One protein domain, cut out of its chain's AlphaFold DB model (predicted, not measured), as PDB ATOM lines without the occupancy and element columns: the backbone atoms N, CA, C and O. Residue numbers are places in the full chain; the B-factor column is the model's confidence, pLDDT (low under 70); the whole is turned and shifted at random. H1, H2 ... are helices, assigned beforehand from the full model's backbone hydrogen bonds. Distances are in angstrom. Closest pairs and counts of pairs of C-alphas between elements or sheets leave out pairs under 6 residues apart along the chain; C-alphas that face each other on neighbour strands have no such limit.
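What this domain is: This is residues 4 to 103 of the 302 residues of an uncharacterized protein of candidate division Zixibacteria bacterium RBG-1 (UniProt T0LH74). Two helical hairpins make an L: a long one, H4 and H5 side by side, and a shorter one, H2 with H3 folded back beside it, set about perpendicular to H4 near its first residues. The small helix H1 is at the far end of H2, away from the long hairpin; residues 8 to 17 stick out there, and the turn of residues 77 to 82 sticks out at the far end of the long hairpin. The printed part has 100 residues with five named helices, in the order H1, H2, H3, H4, H5, and no named strand; the class is all helix. The whole is loose, with a radius of gyration of the C-alphas of 17.6 A, and elongated, spanning 52 by 33 by 20 A.

Where its parts are: H1 is residues 4 to 7, and its first C-alpha, that of Lys 4, is at (53.758, 10.400, -29.697). H2, residues 15 to 31, measures 24.9 A from first to last C-alpha. H3, residues 36 to 43, measures 10.7 A. H4, the longest helix, is residues 47 to 76 and measures 42.6 A, from C-alpha 47 at (39.015, 25.089, -18.742) to C-alpha 76. H5, residues 83 to 103, measures 30.1 A and ends with C-alpha 103 at (27.803, 15.309, -24.699).

How they stand to each other: H1 touches no helix; it is only just apart from H2, with closest C-alphas 8.4 A apart. H2 and H3 touch and form a helical hairpin, at a shallow tilt of 19 degrees, opposite ways; their closest C-alphas are those of Leu 26 and Tyr 43, 6.8 A apart. H2 and H4 are close but not clearly touching, about perpendicular at 87 degrees, with the closest C-alphas, of Leu 27 and Ala 54, 7.0 A apart. H3 and H4 are also close but not clearly touching, with the closest C-alphas, of Glu 40 and Ala 47, 6.6 A apart. H4 and H5 touch with 23 pairs of C-alphas within 8 A and form the other helical hairpin, at a shallow tilt of 18 degrees, opposite ways; the closest C-alphas are those of Ser 58 and Ala 101, 4.6 A apart. H2 and H5 are close but not clearly touching, the closest C-alphas being those of Ile 31 and Gln 103, 5.6 A apart. H3 and H5 are apart. In H2, H3, H4 and H5 every O i to N i+4 pair is within hydrogen-bond range; H1 is too short for such a pair.

The domain as a whole: The two C-alphas farthest apart are those of Lys 41 and Gln 79, at 53.2 A. The printed part has no cut, and no link is long; those from H2 to H3 and from H3 to H4 are tight. The mean pLDDT of the printed part is 80.0, and it is under 70 in residues 4 to 11 and 74 to 89.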
ATOM      1  N   LYS A   4      52.391  10.782 -29.301       51.41
ATOM      2  CA  LYS A   4      53.758  10.400 -29.697       51.41
ATOM      3  C   LYS A   4      53.863   8.960 -30.215       51.41
ATOM      4  O   LYS A   4      54.657   8.718 -31.110       51.41
ATOM      5  N   GLU A   5      53.071   8.030 -29.685       57.03
ATOM      6  CA  GLU A   5      53.061   6.629 -30.136       57.03
ATOM      7  C   GLU A   5      52.355   6.492 -31.491       57.03
ATOM      8  O   GLU A   5      52.806   5.734 -32.341       57.03
ATOM      9  N   LEU A   6      51.301   7.284 -31.732       54.41
ATOM     10  CA  LEU A   6      50.638   7.357 -33.041       54.41
ATOM     11  C   LEU A   6      51.527   8.023 -34.099       54.41
ATOM     12  O   LEU A   6      51.592   7.543 -35.221       54.41
ATOM     13  N   ALA A   7      52.247   9.091 -33.744       55.34
ATOM     14  CA  ALA A   7      53.174   9.760 -34.657       55.34
ATOM     15  C   ALA A   7      54.445   8.940 -34.961       55.34
ATOM     16  O   ALA A   7      55.091   9.187 -35.977       55.34
ATOM     17  N   GLY A   8      54.810   7.985 -34.094       52.75
ATOM     18  CA  GLY A   8      55.953   7.085 -34.290       52.75
ATOM     19  C   GLY A   8      55.736   6.028 -35.379       52.75
ATOM     20  O   GLY A   8      56.706   5.494 -35.908       52.75
ATOM     21  N   ASN A   9      54.483   5.774 -35.759       54.41
ATOM     22  CA  ASN A   9      54.145   4.975 -36.930       54.41
ATOM     23  C   ASN A   9      53.992   5.919 -38.131       54.41
ATOM     24  O   ASN A   9      53.292   6.919 -38.021       54.41
ATOM     25  N   ASN A  10      54.644   5.607 -39.260       54.94
ATOM     26  CA  ASN A  10      54.677   6.347 -40.539       54.94
ATOM     27  C   ASN A  10      53.283   6.672 -41.141       54.94
ATOM     28  O   ASN A  10      52.946   6.217 -42.230       54.94
ATOM     29  N   LEU A  11      52.449   7.462 -40.466       63.78
ATOM     30  CA  LEU A  11      51.073   7.761 -40.878       63.78
ATOM     31  C   LEU A  11      50.965   8.976 -41.814       63.78
ATOM     32  O   LEU A  11      49.858   9.366 -42.165       63.78
ATOM     33  N   GLY A  12      52.081   9.600 -42.214       70.06
ATOM     34  CA  GLY A  12      52.062  10.760 -43.118       70.06
ATOM     35  C   GLY A  12      51.227  11.943 -42.600       70.06
ATOM     36  O   GLY A  12      50.744  12.747 -43.391       70.06
ATOM     37  N   LEU A  13      51.014  12.036 -41.281       76.56
ATOM     38  CA  LEU A  13      50.120  13.023 -40.678       76.56
ATOM     39  C   LEU A  13      50.728  14.420 -40.736       76.56
ATOM     40  O   LEU A  13      51.858  14.647 -40.295       76.56
ATOM     41  N   THR A  14      49.943  15.381 -41.214       83.31
ATOM     42  CA  THR A  14      50.352  16.781 -41.198       83.31
ATOM     43  C   THR A  14      50.240  17.365 -39.788       83.31
ATOM     44  O   THR A  14      49.561  16.842 -38.899       83.31
ATOM     45  N   SER A  15      50.864  18.526 -39.572       80.56
ATOM     46  CA  SER A  15      50.702  19.275 -38.320       80.56
ATOM     47  C   SER A  15      49.242  19.673 -38.054       80.56
ATOM     48  O   SER A  15      48.843  19.790 -36.894       80.56
ATOM     49  N   LEU A  16      48.434  19.849 -39.106       82.19
ATOM     50  CA  LEU A  16      47.001  20.107 -39.001       82.19
ATOM     51  C   LEU A  16      46.249  18.871 -38.491       82.19
ATOM     52  O   LEU A  16      45.408  19.000 -37.601       82.19
ATOM     53  N   ASP A  17      46.582  17.684 -38.994       85.62
ATOM     54  CA  ASP A  17      45.934  16.431 -38.587       85.62
ATOM     55  C   ASP A  17      46.227  16.101 -37.124       85.62
ATOM     56  O   ASP A  17      45.320  15.756 -36.368       85.62
ATOM     57  N   LEU A  18      47.463  16.330 -36.675       86.25
ATOM     58  CA  LEU A  18      47.834  16.172 -35.266       86.25
ATOM     59  C   LEU A  18      47.054  17.121 -34.342       86.25
ATOM     60  O   LEU A  18      46.675  16.731 -33.235       86.25
ATOM     61  N   ARG A  19      46.768  18.356 -34.782       86.88
ATOM     62  CA  ARG A  19      45.927  19.296 -34.015       86.88
ATOM     63  C   ARG A  19      44.479  18.821 -33.939       86.88
ATOM     64  O   ARG A  19      43.894  18.881 -32.859       86.88
ATOM     65  N   LYS A  20      43.921  18.325 -35.050       89.50
ATOM     66  CA  LYS A  20      42.567  17.749 -35.087       89.50
ATOM     67  C   LYS A  20      42.461  16.554 -34.143       89.50
ATOM     68  O   LYS A  20      41.593  16.548 -33.281       89.50
ATOM     69  N   LEU A  21      43.403  15.612 -34.222       91.75
ATOM     70  CA  LEU A  21      43.447  14.445 -33.337       91.75
ATOM     71  C   LEU A  21      43.559  14.841 -31.862       91.75
ATOM     72  O   LEU A  21      42.864  14.274 -31.023       91.75
ATOM     73  N   LYS A  22      44.374  15.853 -31.533       93.00
ATOM     74  CA  LYS A  22      44.445  16.386 -30.164       93.00
ATOM     75  C   LYS A  22      43.080  16.884 -29.678       93.00
ATOM     76  O   LYS A  22      42.721  16.598 -28.540       93.00
ATOM     77  N   ILE A  23      42.336  17.614 -30.512       94.50
ATOM     78  CA  ILE A  23      40.983  18.085 -30.176       94.50
ATOM     79  C   ILE A  23      40.022  16.900 -30.025       94.50
ATOM     80  O   ILE A  23      39.273  16.859 -29.055       94.50
ATOM     81  N   CYS A  24      40.074  15.912 -30.919       94.69
ATOM     82  CA  CYS A  24      39.244  14.712 -30.812       94.69
ATOM     83  C   CYS A  24      39.490  13.968 -29.491       94.69
ATOM     84  O   CYS A  24      38.534  13.665 -28.787       94.69
ATOM     85  N   PHE A  25      40.749  13.740 -29.108       95.38
ATOM     86  CA  PHE A  25      41.076  13.082 -27.839       95.38
ATOM     87  C   PHE A  25      40.695  13.923 -26.616       95.38
ATOM     88  O   PHE A  25      40.165  13.384 -25.646       95.38
ATOM     89  N   LEU A  26      40.901  15.243 -26.670       96.12
ATOM     90  CA  LEU A  26      40.441  16.171 -25.634       96.12
ATOM     91  C   LEU A  26      38.935  16.026 -25.398       96.12
ATOM     92  O   LEU A  26      38.498  15.941 -24.253       96.12
ATOM     93  N   LEU A  27      38.147  16.037 -26.474       96.12
ATOM     94  CA  LEU A  27      36.694  15.966 -26.386       96.12
ATOM     95  C   LEU A  27      36.211  14.569 -25.996       96.12
ATOM     96  O   LEU A  27      35.276  14.478 -25.207       96.12
ATOM     97  N   ALA A  28      36.883  13.510 -26.451       95.00
ATOM     98  CA  ALA A  28      36.623  12.145 -26.000       95.00
ATOM     99  C   ALA A  28      36.817  12.017 -24.479       95.00
ATOM    100  O   ALA A  28      35.922  11.556 -23.787       95.00
ATOM    101  N   ASP A  29      37.918  12.531 -23.924       94.94
ATOM    102  CA  ASP A  29      38.106  12.533 -22.467       94.94
ATOM    103  C   ASP A  29      37.114  13.462 -21.744       94.94
ATOM    104  O   ASP A  29      36.769  13.239 -20.583       94.94
ATOM    105  N   ARG A  30      36.666  14.542 -22.399       93.19
ATOM    106  CA  ARG A  30      35.734  15.514 -21.812       93.19
ATOM    107  C   ARG A  30      34.355  14.915 -21.570       93.19
ATOM    108  O   ARG A  30      33.760  15.251 -20.546       93.19
ATOM    109  N   ILE A  31      33.852  14.099 -22.494       94.62
ATOM    110  CA  ILE A  31      32.522  13.481 -22.383       94.62
ATOM    111  C   ILE A  31      32.494  12.312 -21.394       94.62
ATOM    112  O   ILE A  31      31.420  11.897 -20.975       94.62
ATOM    113  N   GLU A  32      33.661  11.828 -20.976       92.06
ATOM    114  CA  GLU A  32      33.816  10.809 -19.943       92.06
ATOM    115  C   GLU A  32      33.777  11.400 -18.521       92.06
ATOM    116  O   GLU A  32      33.866  12.616 -18.291       92.06
ATOM    117  N   ILE A  33      33.697  10.518 -17.520       88.62
ATOM    118  CA  ILE A  33      33.748  10.873 -16.091       88.62
ATOM    119  C   ILE A  33      35.205  11.135 -15.655       88.62
ATOM    120  O   ILE A  33      35.750  10.497 -14.757       88.62
ATOM    121  N   VAL A  34      35.859  12.096 -16.311       90.31
ATOM    122  CA  VAL A  34      37.233  12.521 -16.006       90.31
ATOM    123  C   VAL A  34      37.219  13.925 -15.388       90.31
ATOM    124  O   VAL A  34      36.594  14.828 -15.959       90.31
ATOM    125  N   PRO A  35      37.907  14.177 -14.256       90.50
ATOM    126  CA  PRO A  35      37.985  15.512 -13.664       90.50
ATOM    127  C   PRO A  35      38.587  16.543 -14.623       90.50
ATOM    128  O   PRO A  35      39.586  16.268 -15.290       90.50
ATOM    129  N   THR A  36      38.025  17.756 -14.655       88.81
ATOM    130  CA  THR A  36      38.492  18.838 -15.544       88.81
ATOM    131  C   THR A  36      39.988  19.109 -15.372       88.81
ATOM    132  O   THR A  36      40.701  19.202 -16.363       88.81
ATOM    133  N   GLU A  37      40.486  19.120 -14.135       90.50
ATOM    134  CA  GLU A  37      41.910  19.324 -13.826       90.50
ATOM    135  C   GLU A  37      42.827  18.275 -14.475       90.50
ATOM    136  O   GLU A  37      43.955  18.575 -14.868       90.50
ATOM    137  N   THR A  38      42.349  17.033 -14.603       93.75
ATOM    138  CA  THR A  38      43.105  15.954 -15.253       93.75
ATOM    139  C   THR A  38      43.208  16.212 -16.753       93.75
ATOM    140  O   THR A  38      44.283  16.067 -17.334       93.75
ATOM    141  N   ILE A  39      42.115  16.664 -17.371       93.44
ATOM    142  CA  ILE A  39      42.070  17.033 -18.792       93.44
ATOM    143  C   ILE A  39      42.967  18.253 -19.049       93.44
ATOM    144  O   ILE A  39      43.768  18.239 -19.985       93.44
ATOM    145  N   GLU A  40      42.895  19.282 -18.201       92.75
ATOM    146  CA  GLU A  40      43.737  20.478 -18.318       92.75
ATOM    147  C   GLU A  40      45.227  20.123 -18.307       92.75
ATOM    148  O   GLU A  40      45.974  20.552 -19.190       92.75
ATOM    149  N   LYS A  41      45.651  19.280 -17.353       95.12
ATOM    150  CA  LYS A  41      47.034  18.793 -17.254       95.12
ATOM    151  C   LYS A  41      47.430  17.943 -18.464       95.12
ATOM    152  O   LYS A  41      48.500  18.158 -19.026       95.12
ATOM    153  N   LYS A  42      46.573  17.009 -18.891       95.00
ATOM    154  CA  LYS A  42      46.852  16.077 -19.999       95.00
ATOM    155  C   LYS A  42      47.038  16.792 -21.340       95.00
ATOM    156  O   LYS A  42      47.927  16.427 -22.106       95.00
ATOM    157  N   TYR A  43      46.227  17.812 -21.626       93.62
ATOM    158  CA  TYR A  43      46.247  18.514 -22.918       93.62
ATOM    159  C   TYR A  43      46.938  19.879 -22.886       93.62
ATOM    160  O   TYR A  43      47.092  20.496 -23.949       93.62
ATOM    161  N   ASN A  44      47.386  20.326 -21.710       92.19
ATOM    162  CA  ASN A  44      47.975  21.642 -21.468       92.19
ATOM    163  C   ASN A  44      47.066  22.782 -21.965       92.19
ATOM    164  O   ASN A  44      47.472  23.626 -22.764       92.19
ATOM    165  N   LEU A  45      45.797  22.747 -21.550       90.69
ATOM    166  CA  LEU A  45      44.772  23.740 -21.883       90.69
ATOM    167  C   LEU A  45      44.022  24.143 -20.617       90.69
ATOM    168  O   LEU A  45      43.855  23.328 -19.719       90.69
ATOM    169  N   ARG A  46      43.553  25.390 -20.552       89.12
ATOM    170  CA  ARG A  46      42.711  25.875 -19.448       89.12
ATOM    171  C   ARG A  46      41.236  25.590 -19.722       89.12
ATOM    172  O   ARG A  46      40.816  25.615 -20.876       89.12
ATOM    173  N   ALA A  47      40.435  25.426 -18.675       81.81
ATOM    174  CA  ALA A  47      39.015  25.089 -18.742       81.81
ATOM    175  C   ALA A  47      38.216  26.026 -19.661       81.81
ATOM    176  O   ALA A  47      37.379  25.555 -20.425       81.81
ATOM    177  N   GLY A  48      38.526  27.329 -19.662       80.88
ATOM    178  CA  GLY A  48      37.912  28.292 -20.581       80.88
ATOM    179  C   GLY A  48      38.153  27.958 -22.059       80.88
ATOM    180  O   GLY A  48      37.211  27.947 -22.843       80.88
ATOM    181  N   MET A  49      39.386  27.590 -22.429       83.38
ATOM    182  CA  MET A  49      39.713  27.169 -23.799       83.38
ATOM    183  C   MET A  49      39.037  25.844 -24.153       83.38
ATOM    184  O   MET A  49      38.540  25.687 -25.262       83.38
ATOM    185  N   ILE A  50      38.996  24.896 -23.213       89.44
ATOM    186  CA  ILE A  50      38.317  23.609 -23.413       89.44
ATOM    187  C   ILE A  50      36.823  23.840 -23.661       89.44
ATOM    188  O   ILE A  50      36.262  23.236 -24.568       89.44
ATOM    189  N   ASN A  51      36.190  24.731 -22.893       84.88
ATOM    190  CA  ASN A  51      34.785  25.088 -23.075       84.88
ATOM    191  C   ASN A  51      34.545  25.773 -24.423       84.88
ATOM    192  O   ASN A  51      33.598  25.415 -25.107       84.88
ATOM    193  N   GLN A  52      35.423  26.685 -24.846       83.88
ATOM    194  CA  GLN A  52      35.314  27.328 -26.157       83.88
ATOM    195  C   GLN A  52      35.440  26.319 -27.309       83.88
ATOM    196  O   GLN A  52      34.653  26.362 -28.251       83.88
ATOM    197  N   ILE A  53      36.410  25.401 -27.236       88.25
ATOM    198  CA  ILE A  53      36.584  24.335 -28.235       88.25
ATOM    199  C   ILE A  53      35.351  23.430 -28.259       88.25
ATOM    200  O   ILE A  53      34.859  23.093 -29.331       88.25
ATOM    201  N   ALA A  54      34.851  23.040 -27.085       89.06
ATOM    202  CA  ALA A  54      33.665  22.206 -26.967       89.06
ATOM    203  C   ALA A  54      32.426  22.887 -27.563       89.06
ATOM    204  O   ALA A  54      31.713  22.249 -28.326       89.06
ATOM    205  N   GLU A  55      32.214  24.177 -27.292       84.44
ATOM    206  CA  GLU A  55      31.103  24.942 -27.865       84.44
ATOM    207  C   GLU A  55      31.186  24.947 -29.398       84.44
ATOM    208  O   GLU A  55      30.262  24.498 -30.074       84.44
ATOM    209  N   GLN A  56      32.342  25.326 -29.953       86.38
ATOM    210  CA  GLN A  56      32.553  25.372 -31.403       86.38
ATOM    211  C   GLN A  56      32.346  24.008 -32.069       86.38
ATOM    212  O   GLN A  56      31.692  23.912 -33.104       86.38
ATOM    213  N   VAL A  57      32.892  22.938 -31.485       91.25
ATOM    214  CA  VAL A  57      32.734  21.590 -32.044       91.25
ATOM    215  C   VAL A  57      31.304  21.084 -31.874       91.25
ATOM    216  O   VAL A  57      30.808  20.402 -32.767       91.25
ATOM    217  N   SER A  58      30.609  21.443 -30.791       90.62
ATOM    218  CA  SER A  58      29.200  21.083 -30.615       90.62
ATOM    219  C   SER A  58      28.321  21.681 -31.713       90.62
ATOM    220  O   SER A  58      27.490  20.963 -32.258       90.62
ATOM    221  N   TRP A  59      28.586  22.922 -32.137       86.69
ATOM    222  CA  TRP A  59      27.873  23.554 -33.252       86.69
ATOM    223  C   TRP A  59      28.161  22.868 -34.592       86.69
ATOM    224  O   TRP A  59      27.274  22.731 -35.435       86.69
ATOM    225  N   LEU A  60      29.396  22.400 -34.804       90.81
ATOM    226  CA  LEU A  60      29.741  21.630 -36.002       90.81
ATOM    227  C   LEU A  60      29.044  20.263 -36.016       90.81
ATOM    228  O   LEU A  60      28.573  19.828 -37.064       90.81
ATOM    229  N   LEU A  61      28.953  19.598 -34.863       91.44
ATOM    230  CA  LEU A  61      28.229  18.332 -34.712       91.44
ATOM    231  C   LEU A  61      26.720  18.511 -34.897       91.44
ATOM    232  O   LEU A  61      26.080  17.680 -35.533       91.44
ATOM    233  N   GLU A  62      26.165  19.611 -34.399       85.62
ATOM    234  CA  GLU A  62      24.780  20.012 -34.638       85.62
ATOM    235  C   GLU A  62      24.519  20.287 -36.122       85.62
ATOM    236  O   GLU A  62      23.544  19.792 -36.685       85.62
ATOM    237  N   SER A  63      25.428  20.999 -36.789       87.12
ATOM    238  CA  SER A  63      25.350  21.229 -38.234       87.12
ATOM    239  C   SER A  63      25.387  19.906 -39.001       87.12
ATOM    240  O   SER A  63      24.581  19.687 -39.902       87.12
ATOM    241  N   ALA A  64      26.277  18.985 -38.615       88.06
ATOM    242  CA  ALA A  64      26.343  17.648 -39.197       88.06
ATOM    243  C   ALA A  64      25.047  16.856 -38.961       88.06
ATOM    244  O   ALA A  64      24.559  16.201 -39.880       88.06
ATOM    245  N   TYR A  65      24.455  16.957 -37.766       86.69
ATOM    246  CA  TYR A  65      23.148  16.380 -37.456       86.69
ATOM    247  C   TYR A  65      22.053  16.944 -38.378       86.69
ATOM    248  O   TYR A  65      21.370  16.166 -39.042       86.69
ATOM    249  N   LYS A  66      21.925  18.270 -38.504       83.06
ATOM    250  CA  LYS A  66      20.905  18.899 -39.362       83.06
ATOM    251  C   LYS A  66      21.109  18.578 -40.845       83.06
ATOM    252  O   LYS A  66      20.145  18.320 -41.557       83.06
ATOM    253  N   ILE A  67      22.355  18.504 -41.316       83.88
ATOM    254  CA  ILE A  67      22.655  18.043 -42.680       83.88
ATOM    255  C   ILE A  67      22.234  16.579 -42.853       83.88
ATOM    256  O   ILE A  67      21.624  16.239 -43.862       83.88
ATOM    257  N   SER A  68      22.508  15.715 -41.869       82.69
ATOM    258  CA  SER A  68      22.085  14.309 -41.922       82.69
ATOM    259  C   SER A  68      20.559  14.161 -41.945       82.69
ATOM    260  O   SER A  68      20.039  13.260 -42.606       82.69
ATOM    261  N   GLU A  69      19.835  15.070 -41.284       79.44
ATOM    262  CA  GLU A  69      18.376  15.169 -41.322       79.44
ATOM    263  C   GLU A  69      17.889  15.446 -42.746       79.44
ATOM    264  O   GLU A  69      17.189  14.612 -43.319       79.44
ATOM    265  N   LEU A  70      18.396  16.521 -43.354       78.50
ATOM    266  CA  LEU A  70      18.060  16.933 -44.717       78.50
ATOM    267  C   LEU A  70      18.399  15.868 -45.768       78.50
ATOM    268  O   LEU A  70      17.588  15.581 -46.645       78.50
ATOM    269  N   VAL A  71      19.592  15.268 -45.689       77.81
ATOM    270  CA  VAL A  71      20.022  14.226 -46.636       77.81
ATOM    271  C   VAL A  71      19.121  12.997 -46.532       77.81
ATOM    272  O   VAL A  71      18.741  12.432 -47.556       77.81
ATOM    273  N   SER A  72      18.728  12.605 -45.316       72.00
ATOM    274  CA  SER A  72      17.808  11.478 -45.122       72.00
ATOM    275  C   SER A  72      16.440  11.746 -45.752       72.00
ATOM    276  O   SER A  72      15.878  10.860 -46.390       72.00
ATOM    277  N   ASP A  73      15.925  12.969 -45.621       71.19
ATOM    278  CA  ASP A  73      14.627  13.348 -46.185       71.19
ATOM    279  C   ASP A  73      14.661  13.372 -47.724       71.19
ATOM    280  O   ASP A  73      13.708  12.949 -48.376       71.19
ATOM    281  N   MET A  74      15.778  13.790 -48.330       69.06
ATOM    282  CA  MET A  74      15.967  13.739 -49.789       69.06
ATOM    283  C   MET A  74      16.026  12.302 -50.327       69.06
ATOM    284  O   MET A  74      15.452  12.009 -51.379       69.06
ATOM    285  N   VAL A  75      16.701  11.400 -49.606       67.19
ATOM    286  CA  VAL A  75      16.807   9.982 -49.983       67.19
ATOM    287  C   VAL A  75      15.451   9.285 -49.877       67.19
ATOM    288  O   VAL A  75      15.073   8.573 -50.802       67.19
ATOM    289  N   ASN A  76      14.676   9.548 -48.820       62.88
ATOM    290  CA  ASN A  76      13.341   8.963 -48.634       62.88
ATOM    291  C   ASN A  76      12.330   9.391 -49.717       62.88
ATOM    292  O   ASN A  76      11.389   8.656 -50.008       62.88
ATOM    293  N   ASN A  77      12.539  10.554 -50.341       61.94
ATOM    294  CA  ASN A  77      11.720  11.050 -51.451       61.94
ATOM    295  C   ASN A  77      12.154  10.512 -52.831       61.94
ATOM    296  O   ASN A  77      11.448  10.714 -53.820       61.94
ATOM    297  N   SER A  78      13.291   9.815 -52.916       60.06
ATOM    298  CA  SER A  78      13.803   9.220 -54.153       60.06
ATOM    299  C   SER A  78      13.491   7.719 -54.171       60.06
ATOM    300  O   SER A  78      14.073   6.947 -53.419       60.06
ATOM    301  N   GLN A  79      12.574   7.288 -55.042       53.75
ATOM    302  CA  GLN A  79      11.944   5.951 -55.081       53.75
ATOM    303  C   GLN A  79      12.870   4.723 -55.300       53.75
ATOM    304  O   GLN A  79      12.367   3.637 -55.573       53.75
ATOM    305  N   HIS A  80      14.198   4.836 -55.214       51.78
ATOM    306  CA  HIS A  80      15.109   3.848 -55.809       51.78
ATOM    307  C   HIS A  80      16.279   3.361 -54.938       51.78
ATOM    308  O   HIS A  80      17.332   3.019 -55.473       51.78
ATOM    309  N   ILE A  81      16.124   3.276 -53.614       54.59
ATOM    310  CA  ILE A  81      17.153   2.683 -52.740       54.59
ATOM    311  C   ILE A  81      16.509   1.712 -51.754       54.59
ATOM    312  O   ILE A  81      15.452   1.994 -51.202       54.59
ATOM    313  N   THR A  82      17.147   0.559 -51.549       53.53
ATOM    314  CA  THR A  82      16.762  -0.510 -50.618       53.53
ATOM    315  C   THR A  82      16.536   0.072 -49.215       53.53
ATOM    316  O   THR A  82      17.477   0.382 -48.487       53.53
ATOM    317  N   ILE A  83      15.262   0.286 -48.875       57.12
ATOM    318  CA  ILE A  83      14.792   1.270 -47.881       57.12
ATOM    319  C   ILE A  83      15.206   0.919 -46.439       57.12
ATOM    320  O   ILE A  83      15.440   1.808 -45.624       57.12
ATOM    321  N   LEU A  84      15.320  -0.369 -46.115       51.75
ATOM    322  CA  LEU A  84      15.433  -0.836 -44.728       51.75
ATOM    323  C   LEU A  84      16.824  -0.634 -44.106       51.75
ATOM    324  O   LEU A  84      16.905  -0.075 -43.013       51.75
ATOM    325  N   ASP A  85      17.907  -1.007 -44.795       52.84
ATOM    326  CA  ASP A  85      19.260  -0.875 -44.232       52.84
ATOM    327  C   ASP A  85      19.681   0.598 -44.118       52.84
ATOM    328  O   ASP A  85      20.176   1.014 -43.072       52.84
ATOM    329  N   HIS A  86      19.393   1.421 -45.133       57.16
ATOM    330  CA  HIS A  86      19.743   2.847 -45.135       57.16
ATOM    331  C   HIS A  86      18.931   3.683 -44.133       57.16
ATOM    332  O   HIS A  86      19.476   4.627 -43.554       57.16
ATOM    333  N   MET A  87      17.651   3.366 -43.889       54.00
ATOM    334  CA  MET A  87      16.860   4.073 -42.869       54.00
ATOM    335  C   MET A  87      17.398   3.826 -41.456       54.00
ATOM    336  O   MET A  87      17.477   4.771 -40.669       54.00
ATOM    337  N   LEU A  88      17.792   2.585 -41.145       54.25
ATOM    338  CA  LEU A  88      18.363   2.231 -39.843       54.25
ATOM    339  C   LEU A  88      19.701   2.948 -39.618       54.25
ATOM    340  O   LEU A  88      19.870   3.593 -38.584       54.25
ATOM    341  N   THR A  89      20.596   2.962 -40.617       61.88
ATOM    342  CA  THR A  89      21.886   3.672 -40.502       61.88
ATOM    343  C   THR A  89      21.705   5.186 -40.362       61.88
ATOM    344  O   THR A  89      22.424   5.828 -39.597       61.88
ATOM    345  N   ASN A  90      20.727   5.771 -41.063       70.50
ATOM    346  CA  ASN A  90      20.435   7.202 -40.972       70.50
ATOM    347  C   ASN A  90      19.881   7.587 -39.598       70.50
ATOM    348  O   ASN A  90      20.289   8.604 -39.041       70.50
ATOM    349  N   LEU A  91      18.982   6.785 -39.020       73.12
ATOM    350  CA  LEU A  91      18.435   7.059 -37.691       73.12
ATOM    351  C   LEU A  91      19.494   6.891 -36.591       73.12
ATOM    352  O   LEU A  91      19.577   7.721 -35.683       73.12
ATOM    353  N   GLU A  92      20.334   5.859 -36.681       80.38
ATOM    354  CA  GLU A  92      21.458   5.649 -35.762       80.38
ATOM    355  C   GLU A  92      22.474   6.792 -35.836       80.38
ATOM    356  O   GLU A  92      22.859   7.330 -34.798       80.38
ATOM    357  N   LEU A  93      22.847   7.221 -37.046       81.62
ATOM    358  CA  LEU A  93      23.759   8.344 -37.258       81.62
ATOM    359  C   LEU A  93      23.172   9.659 -36.733       81.62
ATOM    360  O   LEU A  93      23.866  10.390 -36.026       81.62
ATOM    361  N   LYS A  94      21.892   9.942 -37.011       84.50
ATOM    362  CA  LYS A  94      21.181  11.115 -36.472       84.50
ATOM    363  C   LYS A  94      21.231  11.124 -34.946       84.50
ATOM    364  O   LYS A  94      21.658  12.108 -34.342       84.50
ATOM    365  N   ASN A  95      20.846  10.014 -34.319       84.44
ATOM    366  CA  ASN A  95      20.834   9.878 -32.863       84.44
ATOM    367  C   ASN A  95      22.239   9.972 -32.261       84.44
ATOM    368  O   ASN A  95      22.414  10.564 -31.194       84.44
ATOM    369  N   PHE A  96      23.238   9.412 -32.942       88.62
ATOM    370  CA  PHE A  96      24.635   9.500 -32.549       88.62
ATOM    371  C   PHE A  96      25.140  10.944 -32.592       88.62
ATOM    372  O   PHE A  96      25.646  11.427 -31.583       88.62
ATOM    373  N   LEU A  97      24.953  11.657 -33.707       89.75
ATOM    374  CA  LEU A  97      25.387  13.050 -33.858       89.75
ATOM    375  C   LEU A  97      24.668  13.975 -32.869       89.75
ATOM    376  O   LEU A  97      25.318  14.798 -32.224       89.75
ATOM    377  N   LYS A  98      23.354  13.787 -32.684       88.56
ATOM    378  CA  LYS A  98      22.546  14.528 -31.704       88.56
ATOM    379  C   LYS A  98      23.058  14.318 -30.284       88.56
ATOM    380  O   LYS A  98      23.304  15.288 -29.572       88.56
ATOM    381  N   ALA A  99      23.265  13.067 -29.874       90.12
ATOM    382  CA  ALA A  99      23.810  12.763 -28.555       90.12
ATOM    383  C   ALA A  99      25.225  13.332 -28.391       90.12
ATOM    384  O   ALA A  99      25.496  14.008 -27.400       90.12
ATOM    385  N   LEU A 100      26.102  13.132 -29.378       93.62
ATOM    386  CA  LEU A 100      27.492  13.569 -29.319       93.62
ATOM    387  C   LEU A 100      27.613  15.094 -29.217       93.62
ATOM    388  O   LEU A 100      28.421  15.577 -28.426       93.62
ATOM    389  N   ALA A 101      26.787  15.855 -29.944       91.00
ATOM    390  CA  ALA A 101      26.740  17.314 -29.839       91.00
ATOM    391  C   ALA A 101      26.457  17.764 -28.393       91.00
ATOM    392  O   ALA A 101      27.181  18.597 -27.843       91.00
ATOM    393  N   LEU A 102      25.463  17.150 -27.741       87.88
ATOM    394  CA  LEU A 102      25.089  17.454 -26.355       87.88
ATOM    395  C   LEU A 102      26.153  17.007 -25.352       87.88
ATOM    396  O   LEU A 102      26.490  17.760 -24.435       87.88
ATOM    397  N   GLN A 103      26.714  15.810 -25.536       93.50
ATOM    398  CA  GLN A 103      27.803  15.309 -24.699       93.50
ATOM    399  C   GLN A 103      28.992  16.265 -24.744       93.50
ATOM    400  O   GLN A 103      29.512  16.638 -23.695       93.50
TER     401      GLN A 103